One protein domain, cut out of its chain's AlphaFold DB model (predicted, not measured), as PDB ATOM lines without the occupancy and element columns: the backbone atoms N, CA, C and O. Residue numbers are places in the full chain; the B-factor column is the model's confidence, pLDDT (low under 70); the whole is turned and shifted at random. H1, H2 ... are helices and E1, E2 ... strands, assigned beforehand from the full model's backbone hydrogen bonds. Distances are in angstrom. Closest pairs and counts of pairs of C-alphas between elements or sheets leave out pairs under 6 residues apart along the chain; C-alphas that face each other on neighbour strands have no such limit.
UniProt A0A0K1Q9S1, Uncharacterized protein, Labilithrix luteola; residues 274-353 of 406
ATOM      1  N   ILE A 274       0.218  43.892  -3.889       80.44
ATOM      2  CA  ILE A 274       0.047  44.008  -5.330       80.44
ATOM      3  C   ILE A 274       0.089  42.581  -5.867       80.44
ATOM      4  O   ILE A 274       1.135  41.935  -5.867       80.44
ATOM      5  N   ASN A 275      -1.077  42.095  -6.288       82.44
ATOM      6  CA  ASN A 275      -1.255  40.748  -6.831       82.44
ATOM      7  C   ASN A 275      -1.393  40.743  -8.353       82.44
ATOM      8  O   ASN A 275      -1.254  39.695  -8.968       82.44
ATOM      9  N   HIS A 276      -1.681  41.895  -8.958       85.62
ATOM     10  CA  HIS A 276      -1.976  41.999 -10.380       85.62
ATOM     11  C   HIS A 276      -1.130  43.084 -11.036       85.62
ATOM     12  O   HIS A 276      -0.924  44.167 -10.478       85.62
ATOM     13  N   VAL A 277      -0.691  42.796 -12.254       88.00
ATOM     14  CA  VAL A 277      -0.073  43.752 -13.167       88.00
ATOM     15  C   VAL A 277      -0.822  43.734 -14.488       88.00
ATOM     16  O   VAL A 277      -1.408  42.732 -14.885       88.00
ATOM     17  N   VAL A 278      -0.803  44.860 -15.176       90.00
ATOM     18  CA  VAL A 278      -1.249  44.983 -16.552       90.00
ATOM     19  C   VAL A 278      -0.026  44.838 -17.440       90.00
ATOM     20  O   VAL A 278       0.876  45.673 -17.393       90.00
ATOM     21  N   LEU A 279       0.000  43.769 -18.230       87.25
ATOM     22  CA  LEU A 279       0.978  43.572 -19.290       87.25
ATOM     23  C   LEU A 279       0.561  44.408 -20.506       87.25
ATOM     24  O   LEU A 279      -0.582  44.335 -20.962       87.25
ATOM     25  N   LEU A 280       1.501  45.198 -21.007       86.50
ATOM     26  CA  LEU A 280       1.380  46.121 -22.129       86.50
ATOM     27  C   LEU A 280       2.415  45.771 -23.199       86.50
ATOM     28  O   LEU A 280       3.435  45.156 -22.897       86.50
ATOM     29  N   GLY A 281       2.173  46.197 -24.439       73.69
ATOM     30  CA  GLY A 281       3.148  46.084 -25.530       73.69
ATOM     31  C   GLY A 281       3.441  44.655 -25.995       73.69
ATOM     32  O   GLY A 281       4.586  44.295 -26.264       73.69
ATOM     33  N   GLY A 282       2.392  43.830 -26.046       72.69
ATOM     34  CA  GLY A 282       2.410  42.472 -26.586       72.69
ATOM     35  C   GLY A 282       1.899  42.388 -28.035       72.69
ATOM     36  O   GLY A 282       1.802  43.412 -28.714       72.69
ATOM     37  N   PRO A 283       1.569  41.177 -28.529       69.62
ATOM     38  CA  PRO A 283       0.983  41.013 -29.857       69.62
ATOM     39  C   PRO A 283      -0.277  41.872 -30.001       69.62
ATOM     40  O   PRO A 283      -1.039  42.022 -29.050       69.62
ATOM     41  N   LYS A 284      -0.469  42.466 -31.180       79.25
ATOM     42  CA  LYS A 284      -1.677  43.233 -31.508       79.25
ATOM     43  C   LYS A 284      -2.850  42.279 -31.704       79.25
ATOM     44  O   LYS A 284      -2.652  41.104 -32.024       79.25
ATOM     45  N   ASP A 285      -4.065  42.776 -31.507       78.62
ATOM     46  CA  ASP A 285      -5.249  42.011 -31.884       78.62
ATOM     47  C   ASP A 285      -5.271  41.777 -33.419       78.62
ATOM     48  O   ASP A 285      -4.496  42.395 -34.162       78.62
ATOM     49  N   PRO A 286      -6.150  40.899 -33.935       77.94
ATOM     50  CA  PRO A 286      -6.269  40.673 -35.378       77.94
ATOM     51  C   PRO A 286      -6.608  41.934 -36.197       77.94
ATOM     52  O   PRO A 286      -6.445  41.925 -37.413       77.94
ATOM     53  N   ALA A 287      -7.073  43.006 -35.547       82.12
ATOM     54  CA  ALA A 287      -7.399  44.296 -36.148       82.12
ATOM     55  C   ALA A 287      -6.257  45.332 -36.026       82.12
ATOM     56  O   ALA A 287      -6.408  46.468 -36.471       82.12
ATOM     57  N   GLY A 288      -5.104  44.958 -35.463       79.56
ATOM     58  CA  GLY A 288      -3.946  45.835 -35.297       79.56
ATOM     59  C   GLY A 288      -4.006  46.777 -34.086       79.56
ATOM     60  O   GLY A 288      -3.114  47.617 -33.939       79.56
ATOM     61  N   ASN A 289      -4.996  46.639 -33.204       82.19
ATOM     62  CA  ASN A 289      -5.115  47.416 -31.975       82.19
ATOM     63  C   ASN A 289      -4.203  46.866 -30.874       82.19
ATOM     64  O   ASN A 289      -3.992  45.657 -30.733       82.19
ATOM     65  N   VAL A 290      -3.685  47.777 -30.050       81.75
ATOM     66  CA  VAL A 290      -2.951  47.425 -28.833       81.75
ATOM     67  C   VAL A 290      -3.961  47.089 -27.742       81.75
ATOM     68  O   VAL A 290      -4.868  47.873 -27.475       81.75
ATOM     69  N   TYR A 291      -3.780  45.947 -27.086       82.25
ATOM     70  CA  TYR A 291      -4.560  45.570 -25.915       82.25
ATOM     71  C   TYR A 291      -3.662  45.385 -24.694       82.25
ATOM     72  O   TYR A 291      -2.442  45.234 -24.788       82.25
ATOM     73  N   ALA A 292      -4.299  45.416 -23.531       86.69
ATOM     74  CA  ALA A 292      -3.663  45.258 -22.240       86.69
ATOM     75  C   ALA A 292      -4.205  43.995 -21.566       86.69
ATOM     76  O   ALA A 292      -5.398  43.705 -21.661       86.69
ATOM     77  N   VAL A 293      -3.343  43.239 -20.886       85.81
ATOM     78  CA  VAL A 293      -3.742  41.989 -20.224       85.81
ATOM     79  C   VAL A 293      -3.555  42.123 -18.726       85.81
ATOM     80  O   VAL A 293      -2.437  42.317 -18.255       85.81
ATOM     81  N   LEU A 294      -4.643  41.973 -17.973       86.88
ATOM     82  CA  LEU A 294      -4.577  41.837 -16.522       86.88
ATOM     83  C   LEU A 294      -4.017  40.451 -16.177       86.88
ATOM     84  O   LEU A 294      -4.657  39.439 -16.448       86.88
ATOM     85  N   ALA A 295      -2.827  40.408 -15.589       88.12
ATOM     86  CA  ALA A 295      -2.118  39.183 -15.252       88.12
ATOM     87  C   ALA A 295      -1.806  39.123 -13.746       88.12
ATOM     88  O   ALA A 295      -1.335  40.116 -13.178       88.12
ATOM     89  N   PRO A 296      -2.038  37.982 -13.073       88.69
ATOM     90  CA  PRO A 296      -1.585  37.787 -11.704       88.69
ATOM     91  C   PRO A 296      -0.055  37.690 -11.643       88.69
ATOM     92  O   PRO A 296       0.584  37.033 -12.470       88.69
ATOM     93  N   LEU A 297       0.540  38.331 -10.641       83.56
ATOM     94  CA  LEU A 297       1.957  38.198 -10.322       83.56
ATOM     95  C   LEU A 297       2.255  36.788  -9.807       83.56
ATOM     96  O   LEU A 297       1.493  36.230  -9.019       83.56
ATOM     97  N   THR A 298       3.402  36.231 -10.196       84.75
ATOM     98  CA  THR A 298       3.854  34.929  -9.673       84.75
ATOM     99  C   THR A 298       4.289  35.013  -8.212       84.75
ATOM    100  O   THR A 298       4.226  34.021  -7.489       84.75
ATOM    101  N   LYS A 299       4.715  36.198  -7.763       81.19
ATOM    102  CA  LYS A 299       4.988  36.521  -6.360       81.19
ATOM    103  C   LYS A 299       4.318  37.854  -6.010       81.19
ATOM    104  O   LYS A 299       4.666  38.859  -6.633       81.19
ATOM    105  N   PRO A 300       3.384  37.882  -5.041       80.25
ATOM    106  CA  PRO A 300       2.813  39.123  -4.537       80.25
ATOM    107  C   PRO A 300       3.895  40.093  -4.063       80.25
ATOM    108  O   PRO A 300       4.851  39.683  -3.404       80.25
ATOM    109  N   ILE A 301       3.736  41.376  -4.384       80.38
ATOM    110  CA  ILE A 301       4.612  42.427  -3.860       80.38
ATOM    111  C   ILE A 301       3.939  42.999  -2.624       80.38
ATOM    112  O   ILE A 301       2.877  43.620  -2.717       80.38
ATOM    113  N   GLU A 302       4.554  42.773  -1.468       74.88
ATOM    114  CA  GLU A 302       4.096  43.344  -0.209       74.88
ATOM    115  C   GLU A 302       4.430  44.837  -0.178       74.88
ATOM    116  O   GLU A 302       5.591  45.232  -0.299       74.88
ATOM    117  N   VAL A 303       3.409  45.676  -0.016       70.88
ATOM    118  CA  VAL A 303       3.562  47.120   0.154       70.88
ATOM    119  C   VAL A 303       3.308  47.451   1.627       70.88
ATOM    120  O   VAL A 303       2.153  47.607   2.033       70.88
ATOM    121  N   PRO A 304       4.364  47.555   2.458       59.47
ATOM    122  CA  PRO A 304       4.216  47.842   3.884       59.47
ATOM    123  C   PRO A 304       3.727  49.272   4.156       59.47
ATOM    124  O   PRO A 304       3.142  49.517   5.208       59.47
ATOM    125  N   ASN A 305       3.926  50.210   3.219       63.47
ATOM    126  CA  ASN A 305       3.393  51.567   3.308       63.47
ATOM    127  C   ASN A 305       2.731  52.001   1.981       63.47
ATOM    128  O   ASN A 305       3.436  52.183   0.986       63.47
ATOM    129  N   PRO A 306       1.403  52.230   1.940       61.97
ATOM    130  CA  PRO A 306       0.678  52.604   0.720       61.97
ATOM    131  C   PRO A 306       1.055  53.984   0.149       61.97
ATOM    132  O   PRO A 306       0.651  54.308  -0.964       61.97
ATOM    133  N   GLN A 307       1.808  54.804   0.890       61.78
ATOM    134  CA  GLN A 307       2.304  56.110   0.429       61.78
ATOM    135  C   GLN A 307       3.687  56.031  -0.241       61.78
ATOM    136  O   GLN A 307       4.084  56.965  -0.933       61.78
ATOM    137  N   GLN A 308       4.416  54.925  -0.062       61.03
ATOM    138  CA  GLN A 308       5.738  54.689  -0.648       61.03
ATOM    139  C   GLN A 308       5.766  53.294  -1.274       61.03
ATOM    140  O   GLN A 308       6.225  52.319  -0.682       61.03
ATOM    141  N   VAL A 309       5.227  53.201  -2.490       69.25
ATOM    142  CA  VAL A 309       5.196  51.947  -3.247       69.25
ATOM    143  C   VAL A 309       6.553  51.737  -3.920       69.25
ATOM    144  O   VAL A 309       6.814  52.256  -5.006       69.25
ATOM    145  N   THR A 310       7.433  50.968  -3.282       70.06
ATOM    146  CA  THR A 310       8.704  50.555  -3.888       70.06
ATOM    147  C   THR A 310       8.450  49.385  -4.835       70.06
ATOM    148  O   THR A 310       8.217  48.259  -4.403       70.06
ATOM    149  N   LEU A 311       8.456  49.656  -6.140       75.25
ATOM    150  CA  LEU A 311       8.213  48.647  -7.174       75.25
ATOM    151  C   LEU A 311       9.532  48.041  -7.672       75.25
ATOM    152  O   LEU A 311      10.496  48.790  -7.865       75.25
ATOM    153  N   PRO A 312       9.576  46.726  -7.953       79.44
ATOM    154  CA  PRO A 312      10.722  46.102  -8.602       79.44
ATOM    155  C   PRO A 312      10.928  46.652 -10.023       79.44
ATOM    156  O   PRO A 312      10.012  47.198 -10.646       79.44
ATOM    157  N   ALA A 313      12.154  46.524 -10.535       81.69
ATOM    158  CA  ALA A 313      12.501  46.959 -11.890       81.69
ATOM    159  C   ALA A 313      11.806  46.113 -12.973       81.69
ATOM    160  O   ALA A 313      11.442  46.636 -14.028       81.69
ATOM    161  N   GLU A 314      11.567  44.833 -12.680       84.62
ATOM    162  CA  GLU A 314      10.845  43.889 -13.532       84.62
ATOM    163  C   GLU A 314       9.729  43.193 -12.752       84.62
ATOM    164  O   GLU A 314       9.856  42.913 -11.557       84.62
ATOM    165  N   PHE A 315       8.638  42.886 -13.451       85.69
ATOM    166  CA  PHE A 315       7.514  42.122 -12.933       85.69
ATOM    167  C   PHE A 315       7.445  40.773 -13.632       85.69
ATOM    168  O   PHE A 315       7.414  40.703 -14.859       85.69
ATOM    169  N   THR A 316       7.354  39.700 -12.850       88.06
ATOM    170  CA  THR A 316       7.067  38.361 -13.366       88.06
ATOM    171  C   THR A 316       5.603  38.029 -13.100       88.06
ATOM    172  O   THR A 316       5.175  37.948 -11.949       88.06
ATOM    173  N   ALA A 317       4.829  37.831 -14.163       86.69
ATOM    174  CA  ALA A 317       3.400  37.556 -14.084       86.69
ATOM    175  C   ALA A 317       3.014  36.384 -14.981       86.69
ATOM    176  O   ALA A 317       3.646  36.135 -16.005       86.69
ATOM    177  N   THR A 318       1.968  35.659 -14.610       88.12
ATOM    178  CA  THR A 318       1.419  34.591 -15.446       88.12
ATOM    179  C   THR A 318       0.386  35.199 -16.383       88.12
ATOM    180  O   THR A 318      -0.660  35.663 -15.941       88.12
ATOM    181  N   ASN A 319       0.662  35.211 -17.686       85.25
ATOM    182  CA  ASN A 319      -0.283  35.715 -18.672       85.25
ATOM    183  C   ASN A 319      -1.470  34.735 -18.777       85.25
ATOM    184  O   ASN A 319      -1.258  33.581 -19.153       85.25
ATOM    185  N   PRO A 320      -2.713  35.150 -18.474       82.88
ATOM    186  CA  PRO A 320      -3.865  34.249 -18.487       82.88
ATOM    187  C   PRO A 320      -4.250  33.770 -19.895       82.88
ATOM    188  O   PRO A 320      -4.851  32.705 -20.020       82.88
ATOM    189  N   LEU A 321      -3.889  34.514 -20.947       81.69
ATOM    190  CA  LEU A 321      -4.220  34.170 -22.335       81.69
ATOM    191  C   LEU A 321      -3.322  33.056 -22.874       81.69
ATOM    192  O   LEU A 321      -3.788  32.157 -23.567       81.69
ATOM    193  N   THR A 322      -2.033  33.097 -22.537       81.69
ATOM    194  CA  THR A 322      -1.034  32.118 -23.000       81.69
ATOM    195  C   THR A 322      -0.679  31.080 -21.936       81.69
ATOM    196  O   THR A 322       0.028  30.121 -22.231       81.69
ATOM    197  N   LYS A 323      -1.146  31.273 -20.695       82.31
ATOM    198  CA  LYS A 323      -0.815  30.484 -19.494       82.31
ATOM    199  C   LYS A 323       0.690  30.370 -19.217       82.31
ATOM    200  O   LYS A 323       1.123  29.470 -18.501       82.31
ATOM    201  N   SER A 324       1.490  31.280 -19.769       84.44
ATOM    202  CA  SER A 324       2.944  31.307 -19.620       84.44
ATOM    203  C   SER A 324       3.383  32.419 -18.672       84.44
ATOM    204  O   SER A 324       2.738  33.465 -18.566       84.44
ATOM    205  N   ASN A 325       4.499  32.201 -17.976       85.50
ATOM    206  CA  ASN A 325       5.128  33.248 -17.179       85.50
ATOM    207  C   ASN A 325       5.850  34.226 -18.107       85.50
ATOM    208  O   ASN A 325       6.661  33.821 -18.937       85.50
ATOM    209  N   VAL A 326       5.557  35.510 -17.943       85.00
ATOM    210  CA  VAL A 326       6.130  36.613 -18.709       85.00
ATOM    211  C   VAL A 326       6.851  37.535 -17.731       85.00
ATOM    212  O   VAL A 326       6.271  37.940 -16.722       85.00
ATOM    213  N   SER A 327       8.117  37.843 -18.019       86.31
ATOM    214  CA  SER A 327       8.855  38.909 -17.337       86.31
ATOM    215  C   SER A 327       8.783  40.167 -18.189       86.31
ATOM    216  O   SER A 327       9.074  40.111 -19.385       86.31
ATOM    217  N   ALA A 328       8.366  41.280 -17.595       85.38
ATOM    218  CA  ALA A 328       8.291  42.563 -18.280       85.38
ATOM    219  C   ALA A 328       8.821  43.693 -17.382       85.38
ATOM    220  O   ALA A 328       8.518  43.720 -16.183       85.38
ATOM    221  N   PRO A 329       9.591  44.644 -17.939       87.62
ATOM    222  CA  PRO A 329      10.082  45.795 -17.198       87.62
ATOM    223  C   PRO A 329       8.936  46.715 -16.778       87.62
ATOM    224  O   PRO A 329       7.905  46.812 -17.453       87.62
ATOM    225  N   LYS A 330       9.133  47.442 -15.674       85.19
ATOM    226  CA  LYS A 330       8.212  48.502 -15.256       85.19
ATOM    227  C   LYS A 330       8.097  49.554 -16.357       85.19
ATOM    228  O   LYS A 330       9.089  50.171 -16.742       85.19
ATOM    229  N   TYR A 331       6.877  49.809 -16.811       84.19
ATOM    230  CA  TYR A 331       6.610  50.891 -17.746       84.19
ATOM    231  C   TYR A 331       6.773  52.246 -17.042       84.19
ATOM    232  O   TYR A 331       6.123  52.509 -16.029       84.19
ATOM    233  N   ALA A 332       7.653  53.097 -17.571       79.38
ATOM    234  CA  ALA A 332       7.875  54.457 -17.075       79.38
ATOM    235  C   ALA A 332       7.349  55.508 -18.065       79.38
ATOM    236  O   ALA A 332       6.656  56.440 -17.666       79.38
ATOM    237  N   SER A 333       7.660  55.338 -19.350       74.38
ATOM    238  CA  SER A 333       7.210  56.170 -20.468       74.38
ATOM    239  C   SER A 333       7.680  55.548 -21.793       74.38
ATOM    240  O   SER A 333       8.587  54.715 -21.795       74.38
ATOM    241  N   GLY A 334       7.090  55.957 -22.922       74.44
ATOM    242  CA  GLY A 334       7.549  55.594 -24.271       74.44
ATOM    243  C   GLY A 334       6.556  54.759 -25.084       74.44
ATOM    244  O   GLY A 334       5.404  54.589 -24.699       74.44
ATOM    245  N   ASN A 335       6.994  54.258 -26.240       75.00
ATOM    246  CA  ASN A 335       6.140  53.458 -27.120       75.00
ATOM    247  C   ASN A 335       5.938  52.030 -26.587       75.00
ATOM    248  O   ASN A 335       6.848  51.428 -26.016       75.00
ATOM    249  N   LEU A 336       4.758  51.463 -26.850       77.62
ATOM    250  CA  LEU A 336       4.363  50.101 -26.468       77.62
ATOM    251  C   LEU A 336       4.790  49.040 -27.497       77.62
ATOM    252  O   LEU A 336       4.157  47.999 -27.618       77.62
ATOM    253  N   ASP A 337       5.862  49.289 -28.249       75.25
ATOM    254  CA  ASP A 337       6.405  48.320 -29.214       75.25
ATOM    255  C   ASP A 337       7.156  47.166 -28.525       75.25
ATOM    256  O   ASP A 337       7.492  46.163 -29.153       75.25
ATOM    257  N   LYS A 338       7.450  47.316 -27.227       77.38
ATOM    258  CA  LYS A 338       8.110  46.317 -26.381       77.38
ATOM    259  C   LYS A 338       7.218  45.955 -25.194       77.38
ATOM    260  O   LYS A 338       6.494  46.827 -24.706       77.38
ATOM    261  N   PRO A 339       7.321  44.716 -24.679       81.06
ATOM    262  CA  PRO A 339       6.557  44.301 -23.516       81.06
ATOM    263  C   PRO A 339       6.937  45.149 -22.302       81.06
ATOM    264  O   PRO A 339       8.118  45.334 -22.004       81.06
ATOM    265  N   ALA A 340       5.934  45.652 -21.594       85.81
ATOM    266  CA  ALA A 340       6.090  46.435 -20.377       85.81
ATOM    267  C   ALA A 340       4.966  46.099 -19.390       85.81
ATOM    268  O   ALA A 340       3.934  45.556 -19.776       85.81
ATOM    269  N   ALA A 341       5.149  46.408 -18.110       86.38
ATOM    270  CA  ALA A 341       4.152  46.130 -17.083       86.38
ATOM    271  C   ALA A 341       3.874  47.348 -16.198       86.38
ATOM    272  O   ALA A 341       4.789  48.076 -15.804       86.38
ATOM    273  N   ILE A 342       2.601  47.540 -15.856       87.19
ATOM    274  CA  ILE A 342       2.141  48.516 -14.863       87.19
ATOM    275  C   ILE A 342       1.445  47.756 -13.742       87.19
ATOM    276  O   ILE A 342       0.650  46.857 -13.996       87.19
ATOM    277  N   TYR A 343       1.721  48.102 -12.489       85.25
ATOM    278  CA  TYR A 343       1.010  47.495 -11.370       85.25
ATOM    279  C   TYR A 343      -0.422  48.019 -11.271       85.25
ATOM    280  O   TYR A 343      -0.692  49.193 -11.525       85.25
ATOM    281  N   VAL A 344      -1.343  47.155 -10.857       83.38
ATOM    282  CA  VAL A 344      -2.699  47.591 -10.532       83.38
ATOM    283  C   VAL A 344      -2.749  47.959  -9.063       83.38
ATOM    284  O   VAL A 344      -2.340  47.180  -8.201       83.38
ATOM    285  N   VAL A 345      -3.267  49.149  -8.769       80.25
ATOM    286  CA  VAL A 345      -3.498  49.581  -7.392       80.25
ATOM    287  C   VAL A 345      -4.536  48.640  -6.764       80.25
ATOM    288  O   VAL A 345      -5.661  48.581  -7.256       80.25
ATOM    289  N   PRO A 346      -4.235  47.928  -5.662       74.31
ATOM    290  CA  PRO A 346      -5.177  46.963  -5.086       74.31
ATOM    291  C   PRO A 346      -6.559  47.562  -4.778       74.31
ATOM    292  O   PRO A 346      -7.582  46.958  -5.091       74.31
ATOM    293  N   LYS A 347      -6.598  48.811  -4.289       73.25
ATOM    294  CA  LYS A 347      -7.848  49.550  -4.039       73.25
ATOM    295  C   LYS A 347      -8.725  49.733  -5.282       73.25
ATOM    296  O   LYS A 347      -9.940  49.781  -5.134       73.25
ATOM    297  N   SER A 348      -8.153  49.878  -6.481       72.25
ATOM    298  CA  SER A 348      -8.970  50.041  -7.690       72.25
ATOM    299  C   SER A 348      -9.633  48.727  -8.098       72.25
ATOM    300  O   SER A 348     -10.747  48.749  -8.608       72.25
ATOM    301  N   VAL A 349      -8.988  47.587  -7.821       73.25
ATOM    302  CA  VAL A 349      -9.588  46.259  -8.024       73.25
ATOM    303  C   VAL A 349     -10.721  46.027  -7.031       73.25
ATOM    304  O   VAL A 349     -11.795  45.618  -7.445       73.25
ATOM    305  N   GLU A 350     -10.519  46.345  -5.750       70.56
ATOM    306  CA  GLU A 350     -11.575  46.243  -4.729       70.56
ATOM    307  C   GLU A 350     -12.783  47.136  -5.049       70.56
ATOM    308  O   GLU A 350     -13.923  46.733  -4.835       70.56
ATOM    309  N   ALA A 351     -12.542  48.341  -5.572       68.31
ATOM    310  CA  ALA A 351     -13.608  49.262  -5.959       68.31
ATOM    311  C   ALA A 351     -14.391  48.779  -7.191       68.31
ATOM    312  O   ALA A 351     -15.601  48.973  -7.254       68.31
ATOM    313  N   ALA A 352     -13.716  48.160  -8.163       71.06
ATOM    314  CA  ALA A 352     -14.351  47.640  -9.373       71.06
ATOM    315  C   ALA A 352     -15.028  46.273  -9.150       71.06
ATOM    316  O   ALA A 352     -16.050  45.986  -9.770       71.06
ATOM    317  N   CYS A 353     -14.473  45.449  -8.258       68.19
ATOM    318  CA  CYS A 353     -14.906  44.085  -7.964       68.19
ATOM    319  C   CYS A 353     -15.010  43.880  -6.439       68.19
ATOM    320  O   CYS A 353     -14.101  43.300  -5.834       68.19
TER     321      CYS A 353
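This is residues 274 to 353 of the 406 residues of an uncharacterized protein of Labilithrix luteola (UniProt A0A0K1Q9S1). The strongly twisted sheet E2-E1-E5 and the hairpin of E3 and E4 make a small, loosely formed barrel, E3 beside E2 and E4 reaching E5. Short H1 sits outside it. The 80 printed residues, under half in named elements, run E1 to E5, then H1: mostly strand, both sheets antiparallel. The whole is compact, radius of gyration of the C-alphas 12.9 A, spanning 41 by 27 by 22 A.

E1, residues 274 to 280, and E2, residues 293 to 303, form an antiparallel hairpin, N 277 and O 295 2.9 A apart. E5, residues 340 to 343, is antiparallel to E1, N 278 and O 342 2.7 A apart. E3, residues 314 to 318, and E4, residues 325 to 329, form another hairpin, N 315 and O 328 2.9 A apart. The closest C-alphas of E2 and E3, Leu 297 and Ala 317, are 4.1 A apart; of E4 and E5, Ala 328 and Ala 340, 4.9 A. H1, residues 346 to 352, only grazes the larger sheet; its O i to N i+4 pairs are within hydrogen-bond range.

E1, 17.0 A, begins at C-alpha 274 (0.047, 44.008, -5.330). E2, 22.2 A, bends by 87 degrees at residue 299. H1 ends at C-alpha 352 (-14.351, 47.640, -9.373).

The farthest C-alphas, Ala 287 and Pro 304, are 41.8 A apart. The printed part has no cut; E1 to E2 is a long link. The pLDDT is under 70 at residues 283, 304 to 309, 351 and 353.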